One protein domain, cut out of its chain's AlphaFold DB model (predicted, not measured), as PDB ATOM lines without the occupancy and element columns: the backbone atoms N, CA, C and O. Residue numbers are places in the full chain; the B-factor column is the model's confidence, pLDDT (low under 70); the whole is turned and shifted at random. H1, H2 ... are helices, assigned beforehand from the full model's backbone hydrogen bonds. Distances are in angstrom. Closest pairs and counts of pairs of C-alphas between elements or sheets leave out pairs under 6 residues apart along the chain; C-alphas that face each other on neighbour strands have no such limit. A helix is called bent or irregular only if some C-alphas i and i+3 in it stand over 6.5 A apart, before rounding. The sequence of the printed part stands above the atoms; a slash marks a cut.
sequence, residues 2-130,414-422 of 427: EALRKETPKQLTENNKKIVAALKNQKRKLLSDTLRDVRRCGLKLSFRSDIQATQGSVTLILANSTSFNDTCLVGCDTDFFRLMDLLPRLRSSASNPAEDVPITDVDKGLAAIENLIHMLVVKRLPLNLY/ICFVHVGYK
ATOM      1  N   GLU A   2       2.893  20.880 -42.120       69.69
ATOM      2  CA  GLU A   2       4.212  20.882 -42.781       69.69
ATOM      3  C   GLU A   2       5.069  22.120 -42.485       69.69
ATOM      4  O   GLU A   2       6.275  21.978 -42.308       69.69
ATOM      5  N   ALA A   3       4.459  23.304 -42.370       70.50
ATOM      6  CA  ALA A   3       5.160  24.537 -41.996       70.50
ATOM      7  C   ALA A   3       5.838  24.417 -40.618       70.50
ATOM      8  O   ALA A   3       7.055  24.534 -40.530       70.50
ATOM      9  N   LEU A   4       5.086  24.010 -39.583       68.25
ATOM     10  CA  LEU A   4       5.619  23.744 -38.235       68.25
ATOM     11  C   LEU A   4       6.784  22.749 -38.247       68.25
ATOM     12  O   LEU A   4       7.745  22.884 -37.493       68.25
ATOM     13  N   ARG A   5       6.710  21.738 -39.119       66.62
ATOM     14  CA  ARG A   5       7.772  20.743 -39.270       66.62
ATOM     15  C   ARG A   5       9.021  21.328 -39.930       66.62
ATOM     16  O   ARG A   5      10.119  21.005 -39.492       66.62
ATOM     17  N   LYS A   6       8.869  22.151 -40.972       72.19
ATOM     18  CA  LYS A   6       9.990  22.823 -41.653       72.19
ATOM     19  C   LYS A   6      10.675  23.846 -40.742       72.19
ATOM     20  O   LYS A   6      11.887  24.001 -40.820       72.19
ATOM     21  N   GLU A   7       9.913  24.483 -39.860       71.75
ATOM     22  CA  GLU A   7      10.400  25.478 -38.900       71.75
ATOM     23  C   GLU A   7      11.079  24.863 -37.666       71.75
ATOM     24  O   GLU A   7      11.747  25.575 -36.920       71.75
ATOM     25  N   THR A   8      10.948  23.548 -37.441       67.19
ATOM     26  CA  THR A   8      11.566  22.873 -36.289       67.19
ATOM     27  C   THR A   8      13.079  22.689 -36.511       67.19
ATOM     28  O   THR A   8      13.471  21.936 -37.410       67.19
ATOM     29  N   PRO A   9      13.959  23.318 -35.700       65.88
ATOM     30  CA  PRO A   9      15.408  23.172 -35.839       65.88
ATOM     31  C   PRO A   9      15.870  21.745 -35.514       65.88
ATOM     32  O   PRO A   9      15.397  21.138 -34.558       65.88
ATOM     33  N   LYS A  10      16.853  21.225 -36.264       65.06
ATOM     34  CA  LYS A  10      17.378  19.854 -36.086       65.06
ATOM     35  C   LYS A  10      18.306  19.669 -34.873       65.06
ATOM     36  O   LYS A  10      18.529  18.537 -34.472       65.06
ATOM     37  N   GLN A  11      18.848  20.744 -34.284       60.75
ATOM     38  CA  GLN A  11      19.766  20.696 -33.128       60.75
ATOM     39  C   GLN A  11      19.315  21.641 -31.994       60.75
ATOM     40  O   GLN A  11      18.951  22.795 -32.254       60.75
ATOM     41  N   LEU A  12      19.339  21.161 -30.737       57.28
ATOM     42  CA  LEU A  12      19.053  21.980 -29.552       57.28
ATOM     43  C   LEU A  12      20.306  22.784 -29.207       57.28
ATOM     44  O   LEU A  12      21.248  22.264 -28.619       57.28
ATOM     45  N   THR A  13      20.312  24.062 -29.550       70.81
ATOM     46  CA  THR A  13      21.309  25.013 -29.048       70.81
ATOM     47  C   THR A  13      20.670  25.888 -27.968       70.81
ATOM     48  O   THR A  13      19.446  26.055 -27.954       70.81
ATOM     49  N   GLU A  14      21.466  26.468 -27.059       63.12
ATOM     50  CA  GLU A  14      20.983  27.421 -26.033       63.12
ATOM     51  C   GLU A  14      20.129  28.549 -26.648       63.12
ATOM     52  O   GLU A  14      19.104  28.937 -26.087       63.12
ATOM     53  N   ASN A  15      20.470  28.983 -27.867       62.22
ATOM     54  CA  ASN A  15      19.737  30.009 -28.615       62.22
ATOM     55  C   ASN A  15      18.364  29.529 -29.128       62.22
ATOM     56  O   ASN A  15      17.425  30.318 -29.220       62.22
ATOM     57  N   ASN A  16      18.213  28.232 -29.410       69.12
ATOM     58  CA  ASN A  16      17.003  27.667 -30.012       69.12
ATOM     59  C   ASN A  16      15.974  27.188 -28.978       69.12
ATOM     60  O   ASN A  16      14.834  26.904 -29.347       69.12
ATOM     61  N   LYS A  17      16.320  27.128 -27.683       73.12
ATOM     62  CA  LYS A  17      15.411  26.650 -26.623       73.12
ATOM     63  C   LYS A  17      14.083  27.415 -26.580       73.12
ATOM     64  O   LYS A  17      13.025  26.798 -26.468       73.12
ATOM     65  N   LYS A  18      14.123  28.747 -26.713       75.12
ATOM     66  CA  LYS A  18      12.912  29.593 -26.720       75.12
ATOM     67  C   LYS A  18      12.033  29.332 -27.949       75.12
ATOM     68  O   LYS A  18      10.816  29.250 -27.819       75.12
ATOM     69  N   ILE A  19      12.650  29.140 -29.117       75.75
ATOM     70  CA  ILE A  19      11.960  28.858 -30.386       75.75
ATOM     71  C   ILE A  19      11.297  27.476 -30.332       75.75
ATOM     72  O   ILE A  19      10.120  27.337 -30.652       75.75
ATOM     73  N   VAL A  20      12.011  26.460 -29.840       75.94
ATOM     74  CA  VAL A  20      11.473  25.101 -29.664       75.94
ATOM     75  C   VAL A  20      10.302  25.092 -28.675       75.94
ATOM     76  O   VAL A  20       9.296  24.429 -28.926       75.94
ATOM     77  N   ALA A  21      10.377  25.852 -27.579       77.38
ATOM     78  CA  ALA A  21       9.264  25.980 -26.635       77.38
ATOM     79  C   ALA A  21       8.023  26.637 -27.275       77.38
ATOM     80  O   ALA A  21       6.904  26.161 -27.072       77.38
ATOM     81  N   ALA A  22       8.216  27.680 -28.092       80.69
ATOM     82  CA  ALA A  22       7.136  28.324 -28.839       80.69
ATOM     83  C   ALA A  22       6.484  27.364 -29.854       80.69
ATOM     84  O   ALA A  22       5.261  27.227 -29.863       80.69
ATOM     85  N   LEU A  23       7.285  26.619 -30.625       79.50
ATOM     86  CA  LEU A  23       6.800  25.620 -31.588       79.50
ATOM     87  C   LEU A  23       6.030  24.474 -30.911       79.50
ATOM     88  O   LEU A  23       5.003  24.032 -31.425       79.50
ATOM     89  N   LYS A  24       6.462  24.020 -29.725       76.75
ATOM     90  CA  LYS A  24       5.716  23.030 -28.924       76.75
ATOM     91  C   LYS A  24       4.349  23.557 -28.489       76.75
ATOM     92  O   LYS A  24       3.354  22.838 -28.585       76.75
ATOM     93  N   ASN A  25       4.281  24.810 -28.044       81.25
ATOM     94  CA  ASN A  25       3.010  25.438 -27.684       81.25
ATOM     95  C   ASN A  25       2.101  25.619 -28.903       81.25
ATOM     96  O   ASN A  25       0.907  25.347 -28.807       81.25
ATOM     97  N   GLN A  26       2.656  25.984 -30.059       81.69
ATOM     98  CA  GLN A  26       1.899  26.087 -31.303       81.69
ATOM     99  C   GLN A  26       1.378  24.722 -31.780       81.69
ATOM    100  O   GLN A  26       0.227  24.630 -32.199       81.69
ATOM    101  N   LYS A  27       2.166  23.643 -31.639       79.00
ATOM    102  CA  LYS A  27       1.722  22.260 -31.908       79.00
ATOM    103  C   LYS A  27       0.554  21.856 -31.004       79.00
ATOM    104  O   LYS A  27      -0.432  21.320 -31.501       79.00
ATOM    105  N   ARG A  28       0.644  22.121 -29.694       79.50
ATOM    106  CA  ARG A  28      -0.442  21.825 -28.741       79.50
ATOM    107  C   ARG A  28      -1.704  22.626 -29.037       79.50
ATOM    108  O   ARG A  28      -2.790  22.054 -29.048       79.50
ATOM    109  N   LYS A  29      -1.558  23.921 -29.324       83.94
ATOM    110  CA  LYS A  29      -2.680  24.786 -29.698       83.94
ATOM    111  C   LYS A  29      -3.371  24.278 -30.964       83.94
ATOM    112  O   LYS A  29      -4.577  24.083 -30.943       83.94
ATOM    113  N   LEU A  30      -2.605  23.957 -32.008       83.62
ATOM    114  CA  LEU A  30      -3.144  23.398 -33.249       83.62
ATOM    115  C   LEU A  30      -3.917  22.090 -33.008       83.62
ATOM    116  O   LEU A  30      -4.990  21.903 -33.571       83.62
ATOM    117  N   LEU A  31      -3.405  21.188 -32.166       81.75
ATOM    118  CA  LEU A  31      -4.114  19.950 -31.832       81.75
ATOM    119  C   LEU A  31      -5.429  20.222 -31.080       81.75
ATOM    120  O   LEU A  31      -6.456  19.636 -31.404       81.75
ATOM    121  N   SER A  32      -5.413  21.117 -30.094       84.19
ATOM    122  CA  SER A  32      -6.620  21.466 -29.341       84.19
ATOM    123  C   SER A  32      -7.673  22.142 -30.224       84.19
ATOM    124  O   SER A  32      -8.854  21.807 -30.129       84.19
ATOM    125  N   ASP A  33      -7.250  23.069 -31.086       86.44
ATOM    126  CA  ASP A  33      -8.134  23.784 -32.011       86.44
ATOM    127  C   ASP A  33      -8.734  22.803 -33.035       86.44
ATOM    128  O   ASP A  33      -9.950  22.749 -33.193       86.44
ATOM    129  N   THR A  34      -7.921  21.910 -33.618       86.25
ATOM    130  CA  THR A  34      -8.420  20.882 -34.554       86.25
ATOM    131  C   THR A  34      -9.406  19.908 -33.909       86.25
ATOM    132  O   THR A  34     -10.418  19.588 -34.521       86.25
ATOM    133  N   LEU A  35      -9.181  19.448 -32.673       86.12
ATOM    134  CA  LEU A  35     -10.147  18.588 -31.972       86.12
ATOM    135  C   LEU A  35     -11.457  19.320 -31.661       86.12
ATOM    136  O   LEU A  35     -12.531  18.713 -31.706       86.12
ATOM    137  N   ARG A  36     -11.384  20.616 -31.342       87.81
ATOM    138  CA  ARG A  36     -12.569  21.454 -31.145       87.81
ATOM    139  C   ARG A  36     -13.359  21.590 -32.445       87.81
ATOM    140  O   ARG A  36     -14.574  21.420 -32.407       87.81
ATOM    141  N   ASP A  37     -12.683  21.815 -33.566       85.94
ATOM    142  CA  ASP A  37     -13.322  21.917 -34.879       85.94
ATOM    143  C   ASP A  37     -13.915  20.576 -35.323       85.94
ATOM    144  O   ASP A  37     -15.073  20.520 -35.714       85.94
ATOM    145  N   VAL A  38     -13.202  19.459 -35.140       86.44
ATOM    146  CA  VAL A  38     -13.719  18.100 -35.397       86.44
ATOM    147  C   VAL A  38     -15.005  17.836 -34.609       86.44
ATOM    148  O   VAL A  38     -15.968  17.285 -35.149       86.44
ATOM    149  N   ARG A  39     -15.058  18.264 -33.341       88.25
ATOM    150  CA  ARG A  39     -16.277  18.178 -32.527       88.25
ATOM    151  C   ARG A  39     -17.383  19.087 -33.063       88.25
ATOM    152  O   ARG A  39     -18.529  18.651 -33.103       88.25
ATOM    153  N   ARG A  40     -17.052  20.313 -33.476       88.81
ATOM    154  CA  ARG A  40     -17.994  21.269 -34.079       88.81
ATOM    155  C   ARG A  40     -18.609  20.723 -35.367       88.81
ATOM    156  O   ARG A  40     -19.806  20.868 -35.564       88.81
ATOM    157  N   CYS A  41     -17.839  20.001 -36.183       86.12
ATOM    158  CA  CYS A  41     -18.347  19.300 -37.366       86.12
ATOM    159  C   CYS A  41     -19.358  18.183 -37.025       86.12
ATOM    160  O   CYS A  41     -20.028  17.674 -37.919       86.12
ATOM    161  N   GLY A  42     -19.489  17.797 -35.750       84.06
ATOM    162  CA  GLY A  42     -20.440  16.795 -35.258       84.06
ATOM    163  C   GLY A  42     -19.822  15.433 -34.941       84.06
ATOM    164  O   GLY A  42     -20.532  14.471 -34.647       84.06
ATOM    165  N   LEU A  43     -18.493  15.312 -34.967       86.06
ATOM    166  CA  LEU A  43     -17.827  14.049 -34.656       86.06
ATOM    167  C   LEU A  43     -17.663  13.853 -33.154       86.06
ATOM    168  O   LEU A  43     -17.243  14.740 -32.405       86.06
ATOM    169  N   LYS A  44     -17.967  12.638 -32.703       86.75
ATOM    170  CA  LYS A  44     -17.780  12.253 -31.306       86.75
ATOM    171  C   LYS A  44     -16.291  12.029 -31.037       86.75
ATOM    172  O   LYS A  44     -15.604  11.354 -31.797       86.75
ATOM    173  N   LEU A  45     -15.809  12.575 -29.922       83.62
ATOM    174  CA  LEU A  45     -14.426  12.406 -29.445       83.62
ATOM    175  C   LEU A  45     -14.309  11.332 -28.351       83.62
ATOM    176  O   LEU A  45     -13.341  11.318 -27.597       83.62
ATOM    177  N   SER A  46     -15.325  10.482 -28.207       84.31
ATOM    178  CA  SER A  46     -15.341   9.377 -27.251       84.31
ATOM    179  C   SER A  46     -15.338   8.043 -27.981       84.31
ATOM    180  O   SER A  46     -15.975   7.889 -29.029       84.31
ATOM    181  N   PHE A  47     -14.634   7.069 -27.408       73.38
ATOM    182  CA  PHE A  47     -14.743   5.683 -27.832       73.38
ATOM    183  C   PHE A  47     -16.139   5.183 -27.489       73.38
ATOM    184  O   PHE A  47     -16.575   5.282 -26.338       73.38
ATOM    185  N   ARG A  48     -16.856   4.667 -28.484       74.56
ATOM    186  CA  ARG A  48     -18.113   3.973 -28.233       74.56
ATOM    187  C   ARG A  48     -17.845   2.470 -28.176       74.56
ATOM    188  O   ARG A  48     -17.154   1.927 -29.038       74.56
ATOM    189  N   SER A  49     -18.371   1.808 -27.149       72.38
ATOM    190  CA  SER A  49     -18.150   0.375 -26.911       72.38
ATOM    191  C   SER A  49     -18.715  -0.509 -28.029       72.38
ATOM    192  O   SER A  49     -18.136  -1.545 -28.345       72.38
ATOM    193  N   ASP A  50     -19.796  -0.074 -28.678       75.62
ATOM    194  CA  ASP A  50     -20.397  -0.723 -29.851       75.62
ATOM    195  C   ASP A  50     -19.490  -0.670 -31.092       75.62
ATOM    196  O   ASP A  50     -19.366  -1.650 -31.830       75.62
ATOM    197  N   ILE A  51     -18.795   0.450 -31.298       78.06
ATOM    198  CA  ILE A  51     -17.815   0.602 -32.380       78.06
ATOM    199  C   ILE A  51     -16.583  -0.254 -32.099       78.06
ATOM    200  O   ILE A  51     -16.106  -0.961 -32.981       78.06
ATOM    201  N   GLN A  52     -16.104  -0.276 -30.857       77.44
ATOM    202  CA  GLN A  52     -14.942  -1.082 -30.487       77.44
ATOM    203  C   GLN A  52     -15.179  -2.586 -30.701       77.44
ATOM    204  O   GLN A  52     -14.275  -3.293 -31.148       77.44
ATOM    205  N   ALA A  53     -16.403  -3.065 -30.459       78.56
ATOM    206  CA  ALA A  53     -16.783  -4.453 -30.709       78.56
ATOM    207  C   ALA A  53     -16.736  -4.836 -32.198       78.56
ATOM    208  O   ALA A  53     -16.459  -5.988 -32.513       78.56
ATOM    209  N   THR A  54     -16.982  -3.890 -33.111       77.25
ATOM    210  CA  THR A  54     -17.053  -4.128 -34.568       77.25
ATOM    211  C   THR A  54     -15.800  -3.683 -35.325       77.25
ATOM    212  O   THR A  54     -15.588  -4.101 -36.462       77.25
ATOM    213  N   GLN A  55     -14.941  -2.879 -34.693       85.38
ATOM    214  CA  GLN A  55     -13.730  -2.310 -35.290       85.38
ATOM    215  C   GLN A  55     -12.442  -2.723 -34.572       85.38
ATOM    216  O   GLN A  55     -11.373  -2.199 -34.873       85.38
ATOM    217  N   GLY A  56     -12.490  -3.692 -33.652       81.19
ATOM    218  CA  GLY A  56     -11.336  -4.111 -32.845       81.19
ATOM    219  C   GLY A  56     -10.082  -4.509 -33.642       81.19
ATOM    220  O   GLY A  56      -8.966  -4.331 -33.158       81.19
ATOM    221  N   SER A  57     -10.221  -4.946 -34.895       87.12
ATOM    222  CA  SER A  57      -9.105  -5.204 -35.816       87.12
ATOM    223  C   SER A  57      -9.454  -4.792 -37.246       87.12
ATOM    224  O   SER A  57     -10.629  -4.718 -37.608       87.12
ATOM    225  N   VAL A  58      -8.432  -4.574 -38.081       89.06
ATOM    226  CA  VAL A  58      -8.622  -4.313 -39.520       89.06
ATOM    227  C   VAL A  58      -9.369  -5.471 -40.186       89.06
ATOM    228  O   VAL A  58     -10.289  -5.241 -40.963       89.06
ATOM    229  N   THR A  59      -9.050  -6.717 -39.823       89.31
ATOM    230  CA  THR A  59      -9.739  -7.911 -40.329       89.31
ATOM    231  C   THR A  59     -11.236  -7.880 -40.033       89.31
ATOM    232  O   THR A  59     -12.033  -8.213 -40.904       89.31
ATOM    233  N   LEU A  60     -11.629  -7.445 -38.833       89.19
ATOM    234  CA  LEU A  60     -13.037  -7.353 -38.454       89.19
ATOM    235  C   LEU A  60     -13.770  -6.242 -39.218       89.19
ATOM    236  O   LEU A  60     -14.915  -6.430 -39.622       89.19
ATOM    237  N   ILE A  61     -13.098  -5.111 -39.466       90.44
ATOM    238  CA  ILE A  61     -13.642  -4.026 -40.292       90.44
ATOM    239  C   ILE A  61     -13.878  -4.522 -41.720       90.44
ATOM    240  O   ILE A  61     -14.957  -4.315 -42.266       90.44
ATOM    241  N   LEU A  62     -12.894  -5.206 -42.309       89.69
ATOM    242  CA  LEU A  62     -12.996  -5.746 -43.665       89.69
ATOM    243  C   LEU A  62     -14.078  -6.826 -43.776       89.69
ATOM    244  O   LEU A  62     -14.834  -6.813 -44.739       89.69
ATOM    245  N   ALA A  63     -14.200  -7.709 -42.780       89.44
ATOM    246  CA  ALA A  63     -15.218  -8.761 -42.763       89.44
ATOM    247  C   ALA A  63     -16.654  -8.210 -42.691       89.44
ATOM    248  O   ALA A  63     -17.565  -8.799 -43.266       89.44
ATOM    249  N   ASN A  64     -16.855  -7.082 -42.004       86.62
ATOM    250  CA  ASN A  64     -18.165  -6.439 -41.855       86.62
ATOM    251  C   ASN A  64     -18.448  -5.368 -42.925       86.62
ATOM    252  O   ASN A  64     -19.523  -4.767 -42.925       86.62
ATOM    253  N   SER A  65     -17.491  -5.089 -43.812       89.19
ATOM    254  CA  SER A  65     -17.602  -4.049 -44.833       89.19
ATOM    255  C   SER A  65     -18.126  -4.622 -46.147       89.19
ATOM    256  O   SER A  65     -17.681  -5.671 -46.609       89.19
ATOM    257  N   THR A  66     -19.049  -3.914 -46.799       90.75
ATOM    258  CA  THR A  66     -19.527  -4.294 -48.134       90.75
ATOM    259  C   THR A  66     -18.520  -3.902 -49.208       90.75
ATOM    260  O   THR A  66     -18.002  -2.783 -49.203       90.75
ATOM    261  N   SER A  67     -18.260  -4.796 -50.160       89.12
ATOM    262  CA  SER A  67     -17.420  -4.497 -51.324       89.12
ATOM    263  C   SER A  67     -18.180  -3.676 -52.369       89.12
ATOM    264  O   SER A  67     -19.394  -3.809 -52.493       89.12
ATOM    265  N   PHE A  68     -17.465  -2.840 -53.127       91.50
ATOM    266  CA  PHE A  68     -17.992  -2.184 -54.329       91.50
ATOM    267  C   PHE A  68     -17.691  -2.958 -55.619       91.50
ATOM    268  O   PHE A  68     -18.026  -2.484 -56.706       91.50
ATOM    269  N   ASN A  69     -17.103  -4.154 -55.511       84.62
ATOM    270  CA  ASN A  69     -16.920  -5.058 -56.644       84.62
ATOM    271  C   ASN A  69     -18.258  -5.324 -57.351       84.62
ATOM    272  O   ASN A  69     -19.314  -5.317 -56.718       84.62
ATOM    273  N   ASP A  70     -18.195  -5.519 -58.668       85.88
ATOM    274  CA  ASP A  70     -19.346  -5.786 -59.547       85.88
ATOM    275  C   ASP A  70     -20.353  -4.632 -59.687       85.88
ATOM    276  O   ASP A  70     -21.454  -4.808 -60.210       85.88
ATOM    277  N   THR A  71     -19.976  -3.422 -59.267       89.69
ATOM    278  CA  THR A  71     -20.787  -2.211 -59.447       89.69
ATOM    279  C   THR A  71     -20.038  -1.142 -60.238       89.69
ATOM    280  O   THR A  71     -18.829  -1.217 -60.443       89.69
ATOM    281  N   CYS A  72     -20.728  -0.079 -60.647       88.06
ATOM    282  CA  CYS A  72     -20.089   1.085 -61.268       88.06
ATOM    283  C   CYS A  72     -19.229   1.921 -60.294       88.06
ATOM    284  O   CYS A  72     -18.691   2.946 -60.698       88.06
ATOM    285  N   LEU A  73     -19.118   1.510 -59.023       89.50
ATOM    286  CA  LEU A  73     -18.333   2.170 -57.973       89.50
ATOM    287  C   LEU A  73     -16.960   1.517 -57.747       89.50
ATOM    288  O   LEU A  73     -16.276   1.823 -56.767       89.50
ATOM    289  N   VAL A  74     -16.558   0.585 -58.615       89.00
ATOM    290  CA  VAL A  74     -15.240  -0.057 -58.545       89.00
ATOM    291  C   VAL A  74     -14.146   1.015 -58.566       89.00
ATOM    292  O   VAL A  74     -14.077   1.835 -59.478       89.00
ATOM    293  N   GLY A  75     -13.283   1.001 -57.547       85.75
ATOM    294  CA  GLY A  75     -12.178   1.951 -57.395       85.75
ATOM    295  C   GLY A  75     -12.479   3.167 -56.512       85.75
ATOM    296  O   GLY A  75     -11.539   3.844 -56.094       85.75
ATOM    297  N   CYS A  76     -13.742   3.415 -56.141       87.50
ATOM    298  CA  CYS A  76     -14.110   4.504 -55.224       87.50
ATOM    299  C   CYS A  76     -13.615   4.295 -53.778       87.50
ATOM    300  O   CYS A  76     -13.752   5.186 -52.947       87.50
ATOM    301  N   ASP A  77     -13.061   3.129 -53.443       90.88
ATOM    302  CA  ASP A  77     -12.623   2.754 -52.096       90.88
ATOM    303  C   ASP A  77     -11.107   2.580 -51.932       90.88
ATOM    304  O   ASP A  77     -10.637   2.098 -50.899       90.88
ATOM    305  N   THR A  78     -10.320   3.036 -52.904       89.81
ATOM    306  CA  THR A  78      -8.849   3.018 -52.837       89.81
ATOM    307  C   THR A  78      -8.305   3.699 -51.573       89.81
ATOM    308  O   THR A  78      -7.493   3.115 -50.849       89.81
ATOM    309  N   ASP A  79      -8.796   4.896 -51.246       87.38
ATOM    310  CA  ASP A  79      -8.392   5.622 -50.037       87.38
ATOM    311  C   ASP A  79      -8.944   5.016 -48.743       87.38
ATOM    312  O   ASP A  79      -8.306   5.110 -47.692       87.38
ATOM    313  N   PHE A  80     -10.075   4.311 -48.809       91.12
ATOM    314  CA  PHE A  80     -10.577   3.539 -47.673       91.12
ATOM    315  C   PHE A  80      -9.596   2.423 -47.286       91.12
ATOM    316  O   PHE A  80      -9.273   2.275 -46.105       91.12
ATOM    317  N   PHE A  81      -9.050   1.680 -48.254       91.00
ATOM    318  CA  PHE A  81      -8.033   0.661 -47.971       91.00
ATOM    319  C   PHE A  81      -6.717   1.273 -47.480       91.00
ATOM    320  O   PHE A  81      -6.127   0.774 -46.521       91.00
ATOM    321  N   ARG A  82      -6.307   2.420 -48.035       89.00
ATOM    322  CA  ARG A  82      -5.153   3.178 -47.524       89.00
ATOM    323  C   ARG A  82      -5.342   3.596 -46.060       89.00
ATOM    324  O   ARG A  82      -4.395   3.543 -45.275       89.00
ATOM    325  N   LEU A  83      -6.556   3.989 -45.671       87.75
ATOM    326  CA  LEU A  83      -6.887   4.296 -44.279       87.75
ATOM    327  C   LEU A  83      -6.792   3.052 -43.383       87.75
ATOM    328  O   LEU A  83      -6.292   3.153 -42.261       87.75
ATOM    329  N   MET A  84      -7.212   1.883 -43.875       89.44
ATOM    330  CA  MET A  84      -7.081   0.614 -43.147       89.44
ATOM    331  C   MET A  84      -5.621   0.229 -42.900       89.44
ATOM    332  O   MET A  84      -5.297  -0.213 -41.798       89.44
ATOM    333  N   ASP A  85      -4.724   0.478 -43.853       88.12
ATOM    334  CA  ASP A  85      -3.282   0.251 -43.677       88.12
ATOM    335  C   ASP A  85      -2.653   1.201 -42.643       88.12
ATOM    336  O   ASP A  85      -1.697   0.858 -41.938       88.12
ATOM    337  N   LEU A  86      -3.187   2.421 -42.525       86.31
ATOM    338  CA  LEU A  86      -2.729   3.414 -41.552       86.31
ATOM    339  C   LEU A  86      -3.270   3.163 -40.137       86.31
ATOM    340  O   LEU A  86      -2.630   3.571 -39.164       86.31
ATOM    341  N   LEU A  87      -4.411   2.485 -39.999       87.50
ATOM    342  CA  LEU A  87      -5.107   2.300 -38.725       87.50
ATOM    343  C   LEU A  87      -4.272   1.573 -37.645       87.50
ATOM    344  O   LEU A  87      -4.217   2.068 -36.515       87.50
ATOM    345  N   PRO A  88      -3.544   0.473 -37.932       87.75
ATOM    346  CA  PRO A  88      -2.662  -0.153 -36.943       87.75
ATOM    347  C   PRO A  88      -1.560   0.792 -36.446       87.75
ATOM    348  O   PRO A  88      -1.254   0.834 -35.253       87.75
ATOM    349  N   ARG A  89      -0.990   1.599 -37.352       84.25
ATOM    350  CA  ARG A  89       0.044   2.592 -37.017       84.25
ATOM    351  C   ARG A  89      -0.527   3.714 -36.157       84.25
ATOM    352  O   ARG A  89       0.146   4.162 -35.230       84.25
ATOM    353  N   LEU A  90      -1.758   4.142 -36.434       83.25
ATOM    354  CA  LEU A  90      -2.498   5.108 -35.623       83.25
ATOM    355  C   LEU A  90      -2.708   4.603 -34.195       83.25
ATOM    356  O   LEU A  90      -2.350   5.303 -33.252       83.25
ATOM    357  N   ARG A  91      -3.201   3.369 -34.033       86.00
ATOM    358  CA  ARG A  91      -3.404   2.751 -32.712       86.00
ATOM    359  C   ARG A  91      -2.097   2.620 -31.935       86.00
ATOM    360  O   ARG A  91      -2.026   3.045 -30.788       86.00
ATOM    361  N   SER A  92      -1.034   2.137 -32.584       83.44
ATOM    362  CA  SER A  92       0.296   2.058 -31.966       83.44
ATOM    363  C   SER A  92       0.849   3.432 -31.574       83.44
ATOM    364  O   SER A  92       1.517   3.542 -30.548       83.44
ATOM    365  N   SER A  93       0.577   4.474 -32.369       76.88
ATOM    366  CA  SER A  93       1.003   5.847 -32.065       76.88
ATOM    367  C   SER A  93       0.226   6.445 -30.896       76.88
ATOM    368  O   SER A  93       0.786   7.226 -30.135       76.88
ATOM    369  N   ALA A  94      -1.046   6.076 -30.740       80.44
ATOM    370  CA  ALA A  94      -1.853   6.509 -29.609       80.44
ATOM    371  C   ALA A  94      -1.407   5.856 -28.292       80.44
ATOM    372  O   ALA A  94      -1.394   6.523 -27.263       80.44
ATOM    373  N   SER A  95      -0.969   4.591 -28.326       81.12
ATOM    374  CA  SER A  95      -0.422   3.905 -27.145       81.12
ATOM    375  C   SER A  95       0.936   4.452 -26.686       81.12
ATOM    376  O   SER A  95       1.222   4.414 -25.494       81.12
ATOM    377  N   ASN A  96       1.755   4.977 -27.608       75.88
ATOM    378  CA  ASN A  96       3.072   5.561 -27.325       75.88
ATOM    379  C   ASN A  96       3.155   7.024 -27.808       75.88
ATOM    380  O   ASN A  96       3.839   7.307 -28.800       75.88
ATOM    381  N   PRO A  97       2.465   7.967 -27.142       72.62
ATOM    382  CA  PRO A  97       2.434   9.357 -27.572       72.62
ATOM    383  C   PRO A  97       3.765  10.074 -27.309       72.62
ATOM    384  O   PRO A  97       4.494   9.779 -26.361       72.62
ATOM    385  N   ALA A  98       4.083  11.070 -28.138       70.88
ATOM    386  CA  ALA A  98       5.211  11.966 -27.901       70.88
ATOM    387  C   ALA A  98       5.023  12.771 -26.598       70.88
ATOM    388  O   ALA A  98       3.960  13.347 -26.381       70.88
ATOM    389  N   GLU A  99       6.090  12.910 -25.797       67.50
ATOM    390  CA  GLU A  99       6.109  13.623 -24.495       67.50
ATOM    391  C   GLU A  99       5.555  15.061 -24.541       67.50
ATOM    392  O   GLU A  99       5.144  15.622 -23.528       67.50
ATOM    393  N   ASP A 100       5.529  15.673 -25.725       69.00
ATOM    394  CA  ASP A 100       5.089  17.051 -25.923       69.00
ATOM    395  C   ASP A 100       3.555  17.216 -25.985       69.00
ATOM    396  O   ASP A 100       3.072  18.356 -25.976       69.00
ATOM    397  N   VAL A 101       2.791  16.116 -26.064       72.25
ATOM    398  CA  VAL A 101       1.340  16.107 -26.318       72.25
ATOM    399  C   VAL A 101       0.574  15.429 -25.167       72.25
ATOM    400  O   VAL A 101       0.956  14.339 -24.751       72.25
ATOM    401  N   PRO A 102      -0.529  16.023 -24.659       78.19
ATOM    402  CA  PRO A 102      -1.372  15.381 -23.651       78.19
ATOM    403  C   PRO A 102      -1.993  14.075 -24.158       78.19
ATOM    404  O   PRO A 102      -2.649  14.060 -25.202       78.19
ATOM    405  N   ILE A 103      -1.862  12.999 -23.377       80.12
ATOM    406  CA  ILE A 103      -2.416  11.666 -23.689       80.12
ATOM    407  C   ILE A 103      -3.928  11.752 -23.951       80.12
ATOM    408  O   ILE A 103      -4.433  11.195 -24.918       80.12
ATOM    409  N   THR A 104      -4.640  12.570 -23.171       83.25
ATOM    410  CA  THR A 104      -6.090  12.775 -23.307       83.25
ATOM    411  C   THR A 104      -6.515  13.331 -24.662       83.25
ATOM    412  O   THR A 104      -7.634  13.079 -25.101       83.25
ATOM    413  N   ASP A 105      -5.675  14.135 -25.313       81.44
ATOM    414  CA  ASP A 105      -5.994  14.707 -26.624       81.44
ATOM    415  C   ASP A 105      -5.648  13.726 -27.748       81.44
ATOM    416  O   ASP A 105      -6.346  13.670 -28.763       81.44
ATOM    417  N   VAL A 106      -4.637  12.881 -27.525       82.31
ATOM    418  CA  VAL A 106      -4.316  11.755 -28.406       82.31
ATOM    419  C   VAL A 106      -5.459  10.731 -28.414       82.31
ATOM    420  O   VAL A 106      -5.913  10.335 -29.488       82.31
ATOM    421  N   ASP A 107      -6.002  10.388 -27.245       84.25
ATOM    422  CA  ASP A 107      -7.146   9.475 -27.117       84.25
ATOM    423  C   ASP A 107      -8.408  10.023 -27.797       84.25
ATOM    424  O   ASP A 107      -9.086   9.306 -28.534       84.25
ATOM    425  N   LYS A 108      -8.707  11.318 -27.613       85.81
ATOM    426  CA  LYS A 108      -9.847  11.983 -28.272       85.81
ATOM    427  C   LYS A 108      -9.741  11.949 -29.793       85.81
ATOM    428  O   LYS A 108     -10.752  11.767 -30.467       85.81
ATOM    429  N   GLY A 109      -8.547  12.163 -30.341       84.25
ATOM    430  CA  GLY A 109      -8.365  12.138 -31.790       84.25
ATOM    431  C   GLY A 109      -8.346  10.727 -32.371       84.25
ATOM    432  O   GLY A 109      -8.906  10.524 -33.447       84.25
ATOM    433  N   LEU A 110      -7.828   9.731 -31.641       85.38
ATOM    434  CA  LEU A 110      -7.998   8.326 -32.024       85.38
ATOM    435  C   LEU A 110      -9.486   7.950 -32.044       85.38
ATOM    436  O   LEU A 110      -9.960   7.392 -33.030       85.38
ATOM    437  N   ALA A 111     -10.241   8.330 -31.011       87.00
ATOM    438  CA  ALA A 111     -11.685   8.125 -30.971       87.00
ATOM    439  C   ALA A 111     -12.410   8.814 -32.139       87.00
ATOM    440  O   ALA A 111     -13.336   8.238 -32.711       87.00
ATOM    441  N   ALA A 112     -11.984  10.019 -32.530       86.38
ATOM    442  CA  ALA A 112     -12.534  10.708 -33.695       86.38
ATOM    443  C   ALA A 112     -12.322   9.908 -34.991       86.38
ATOM    444  O   ALA A 112     -13.263   9.752 -35.765       86.38
ATOM    445  N   ILE A 113     -11.118   9.367 -35.207       87.06
ATOM    446  CA  ILE A 113     -10.799   8.557 -36.393       87.06
ATOM    447  C   ILE A 113     -11.614   7.257 -36.414       87.06
ATOM    448  O   ILE A 113     -12.161   6.909 -37.454       87.06
ATOM    449  N   GLU A 114     -11.756   6.563 -35.284       87.50
ATOM    450  CA  GLU A 114     -12.580   5.343 -35.202       87.50
ATOM    451  C   GLU A 114     -14.059   5.652 -35.509       87.50
ATOM    452  O   GLU A 114     -14.689   4.995 -36.337       87.50
ATOM    453  N   ASN A 115     -14.609   6.728 -34.933       88.56
ATOM    454  CA  ASN A 115     -15.977   7.173 -35.232       88.56
ATOM    455  C   ASN A 115     -16.167   7.536 -36.717       88.56
ATOM    456  O   ASN A 115     -17.236   7.299 -37.284       88.56
ATOM    457  N   LEU A 116     -15.133   8.079 -37.361       86.75
ATOM    458  CA  LEU A 116     -15.125   8.381 -38.790       86.75
ATOM    459  C   LEU A 116     -15.078   7.129 -39.664       86.75
ATOM    460  O   LEU A 116     -15.864   7.002 -40.601       86.75
ATOM    461  N   ILE A 117     -14.217   6.170 -39.331       89.25
ATOM    462  CA  ILE A 117     -14.162   4.876 -40.020       89.25
ATOM    463  C   ILE A 117     -15.510   4.170 -39.903       89.25
ATOM    464  O   ILE A 117     -16.007   3.618 -40.882       89.25
ATOM    465  N   HIS A 118     -16.148   4.225 -38.734       89.25
ATOM    466  CA  HIS A 118     -17.497   3.696 -38.555       89.25
ATOM    467  C   HIS A 118     -18.514   4.358 -39.483       89.25
ATOM    468  O   HIS A 118     -19.273   3.657 -40.150       89.25
ATOM    469  N   MET A 119     -18.488   5.688 -39.590       88.62
ATOM    470  CA  MET A 119     -19.338   6.417 -40.529       88.62
ATOM    471  C   MET A 119     -19.116   5.951 -41.974       88.62
ATOM    472  O   MET A 119     -20.089   5.679 -42.673       88.62
ATOM    473  N   LEU A 120     -17.860   5.790 -42.401       89.88
ATOM    474  CA  LEU A 120     -17.527   5.282 -43.733       89.88
ATOM    475  C   LEU A 120     -18.079   3.875 -43.964       89.88
ATOM    476  O   LEU A 120     -18.739   3.649 -44.974       89.88
ATOM    477  N   VAL A 121     -17.850   2.943 -43.035       90.75
ATOM    478  CA  VAL A 121     -18.305   1.546 -43.147       90.75
ATOM    479  C   VAL A 121     -19.828   1.474 -43.265       90.75
ATOM    480  O   VAL A 121     -20.341   0.808 -44.163       90.75
ATOM    481  N   VAL A 122     -20.558   2.216 -42.428       90.00
ATOM    482  CA  VAL A 122     -22.031   2.241 -42.441       90.00
ATOM    483  C   VAL A 122     -22.587   2.778 -43.768       90.00
ATOM    484  O   VAL A 122     -23.654   2.346 -44.206       90.00
ATOM    485  N   LYS A 123     -21.879   3.693 -44.441       89.62
ATOM    486  CA  LYS A 123     -22.318   4.278 -45.721       89.62
ATOM    487  C   LYS A 123     -22.128   3.351 -46.922       89.62
ATOM    488  O   LYS A 123     -22.825   3.530 -47.919       89.62
ATOM    489  N   ARG A 124     -21.240   2.355 -46.835       92.19
ATOM    490  CA  ARG A 124     -20.936   1.465 -47.968       92.19
ATOM    491  C   ARG A 124     -22.136   0.616 -48.382       92.19
ATOM    492  O   ARG A 124     -22.408   0.519 -49.574       92.19
ATOM    493  N   LEU A 125     -22.889   0.062 -47.429       92.81
ATOM    494  CA  LEU A 125     -24.024  -0.814 -47.740       92.81
ATOM    495  C   LEU A 125     -25.137  -0.077 -48.518       92.81
ATOM    496  O   LEU A 125     -25.486  -0.541 -49.603       92.81
ATOM    497  N   PRO A 126     -25.677   1.070 -48.052       92.88
ATOM    498  CA  PRO A 126     -26.686   1.810 -48.812       92.88
ATOM    499  C   PRO A 126     -26.212   2.238 -50.204       92.88
ATOM    500  O   PRO A 126     -26.988   2.183 -51.153       92.88
ATOM    501  N   LEU A 127     -24.944   2.643 -50.334       93.88
ATOM    502  CA  LEU A 127     -24.380   3.084 -51.608       93.88
ATOM    503  C   LEU A 127     -24.230   1.919 -52.603       93.88
ATOM    504  O   LEU A 127     -24.581   2.059 -53.771       93.88
ATOM    505  N   ASN A 128     -23.774   0.755 -52.131       94.56
ATOM    506  CA  ASN A 128     -23.675  -0.459 -52.940       94.56
ATOM    507  C   ASN A 128     -25.056  -0.951 -53.406       94.56
ATOM    508  O   ASN A 128     -25.242  -1.216 -54.593       94.56
ATOM    509  N   LEU A 129     -26.041  -0.998 -52.500       94.31
ATOM    510  CA  LEU A 129     -27.419  -1.359 -52.849       94.31
ATOM    511  C   LEU A 129     -27.994  -0.410 -53.907       94.31
ATOM    512  O   LEU A 129     -28.578  -0.870 -54.886       94.31
ATOM    513  N   TYR A 130     -27.773   0.898 -53.754       95.69
ATOM    514  CA  TYR A 130     -28.234   1.888 -54.723       95.69
ATOM    515  C   TYR A 130     -27.571   1.716 -56.098       95.69
ATOM    516  O   TYR A 130     -28.239   1.859 -57.119       95.69
ATOM    517  N   ILE A 414      -3.132  10.756 -41.337       73.12
ATOM    518  CA  ILE A 414      -1.696  10.995 -41.555       73.12
ATOM    519  C   ILE A 414      -1.205  12.146 -40.677       73.12
ATOM    520  O   ILE A 414      -0.159  12.014 -40.032       73.12
ATOM    521  N   CYS A 415      -1.939  13.262 -40.625       72.38
ATOM    522  CA  CYS A 415      -1.593  14.390 -39.763       72.38
ATOM    523  C   CYS A 415      -1.575  13.976 -38.289       72.38
ATOM    524  O   CYS A 415      -0.645  14.342 -37.569       72.38
ATOM    525  N   PHE A 416      -2.534  13.158 -37.856       71.50
ATOM    526  CA  PHE A 416      -2.628  12.681 -36.483       71.50
ATOM    527  C   PHE A 416      -1.481  11.738 -36.101       71.50
ATOM    528  O   PHE A 416      -0.838  11.959 -35.075       71.50
ATOM    529  N   VAL A 417      -1.122  10.770 -36.962       65.44
ATOM    530  CA  VAL A 417       0.096   9.946 -36.791       65.44
ATOM    531  C   VAL A 417       1.324  10.842 -36.648       65.44
ATOM    532  O   VAL A 417       2.179  10.614 -35.796       65.44
ATOM    533  N   HIS A 418       1.424  11.893 -37.461       66.88
ATOM    534  CA  HIS A 418       2.559  12.809 -37.406       66.88
ATOM    535  C   HIS A 418       2.601  13.632 -36.111       66.88
ATOM    536  O   HIS A 418       3.689  13.836 -35.574       66.88
ATOM    537  N   VAL A 419       1.458  14.085 -35.586       64.44
ATOM    538  CA  VAL A 419       1.389  14.800 -34.300       64.44
ATOM    539  C   VAL A 419       1.704  13.866 -33.130       64.44
ATOM    540  O   VAL A 419       2.494  14.252 -32.262       64.44
ATOM    541  N   GLY A 420       1.118  12.665 -33.121       56.47
ATOM    542  CA  GLY A 420       1.244  11.685 -32.041       56.47
ATOM    543  C   GLY A 420       2.619  11.018 -31.972       56.47
ATOM    544  O   GLY A 420       3.147  10.852 -30.879       56.47
ATOM    545  N   TYR A 421       3.233  10.709 -33.122       54.50
ATOM    546  CA  TYR A 421       4.466   9.916 -33.190       54.50
ATOM    547  C   TYR A 421       5.746  10.747 -33.368       54.50
ATOM    548  O   TYR A 421       6.767  10.460 -32.741       54.50
ATOM    549  N   LYS A 422       5.751  11.790 -34.220       52.19
ATOM    550  CA  LYS A 422       6.975  12.591 -34.412       52.19
ATOM    551  C   LYS A 422       7.142  13.561 -33.246       52.19
ATOM    552  O   LYS A 422       6.490  14.611 -33.168       52.19
TER     553      LYS A 422
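What this domain is: This is residues 2 to 130 and 414 to 422 of the 427 residues of an uncharacterized protein of Lodderomyces elongisporus (strain ATCC 11503 / CBS 2605 / JCM 1781 / NBRC 1676 / NRRL YB-4239) (UniProt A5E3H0). Two long helices, H2 and H6, make the length of a loose rod: staggered along it, they cross at a slant where the last part of H2 passes the first part of H6. The bent helix H5 runs back along one side of H6, the short H7 fits in the angle between H5b and H2, H3 and H4 turn a corner beside H6, and H1 folds back near the first half of H2. The printed part has 138 residues with seven named helices, H1 to H7 in chain order, and no named strand; its class is all helix. It is loose, with a radius of gyration of the C-alphas of 18.1 A and spans of 62 by 29 by 26 A.

How they stand to each other: Start at H6, residues 103 to 130, the longest helix. With its residues 105 to 112 alone it touches residues 31 to 38 of H2, residues 17 to 40; they run the same way at a steep tilt of 38 degrees, and the closest C-alphas, of Leu 35 and Gly 109, are 6.7 A apart. H5, residues 78 to 95, was assigned as one helix by its hydrogen bonds but is bent: C-alphas 85 and 88 are 6.8 A apart, and its arms H5a, residues 78 to 85, and H5b, residues 88 to 95, stand at a steep tilt of 46 degrees. H5b and H6 form a helical hairpin at a shallow tilt of 28 degrees, opposite ways, with C-alphas of Ala 94 and Val 106 closest at 5.9 A; H6 touches H5b with residues 103 to 110 alone. H5a and H6 are near each other. H7, residues 414 to 421, touches H5b, its closest C-alphas being those of Tyr 421 and Ser 93 at 5.5 A. H3, residues 49 to 55, touches H6 at residues 114 to 118 alone, closest at C-alphas of Ile 51 and His 118, 6.9 A. H3 and H4, residues 58 to 64, touch only at the corner, about perpendicular at 84 degrees, with C-alphas of Gln 55 and Ile 61 closest at 5.3 A. H1, residues 2 to 7, is close to but not clearly touching H2, with C-alphas of Leu 4 and Leu 23 closest at 7.0 A. Every O i to N i+4 pair is within hydrogen-bond range in H1, H2, H4, H5a, H5b and H7, against 2 of 3 in H3 and 22 of 24 in H6.

Where its parts are: Find C-alpha 103 at (-2.416, 11.666, -23.689); from there H6 runs 41.5 A to C-alpha 130 at (-28.234, 1.888, -54.723). H2 runs 34.6 A from C-alpha 17 at (15.411, 26.650, -26.623).

The domain as a whole: The C-alphas farthest apart, of Glu 14 and Tyr 130, are 62.4 A apart. Residues 131 to 413 are not printed, and C-alphas 130 and 414 are 31.0 A apart across the cut. The link from H4 to H5, residues 65 to 77, is long. The mean pLDDT of the printed part is 81.3; 19 residues are under 70, among them residues 8 to 12 and 417 to 422.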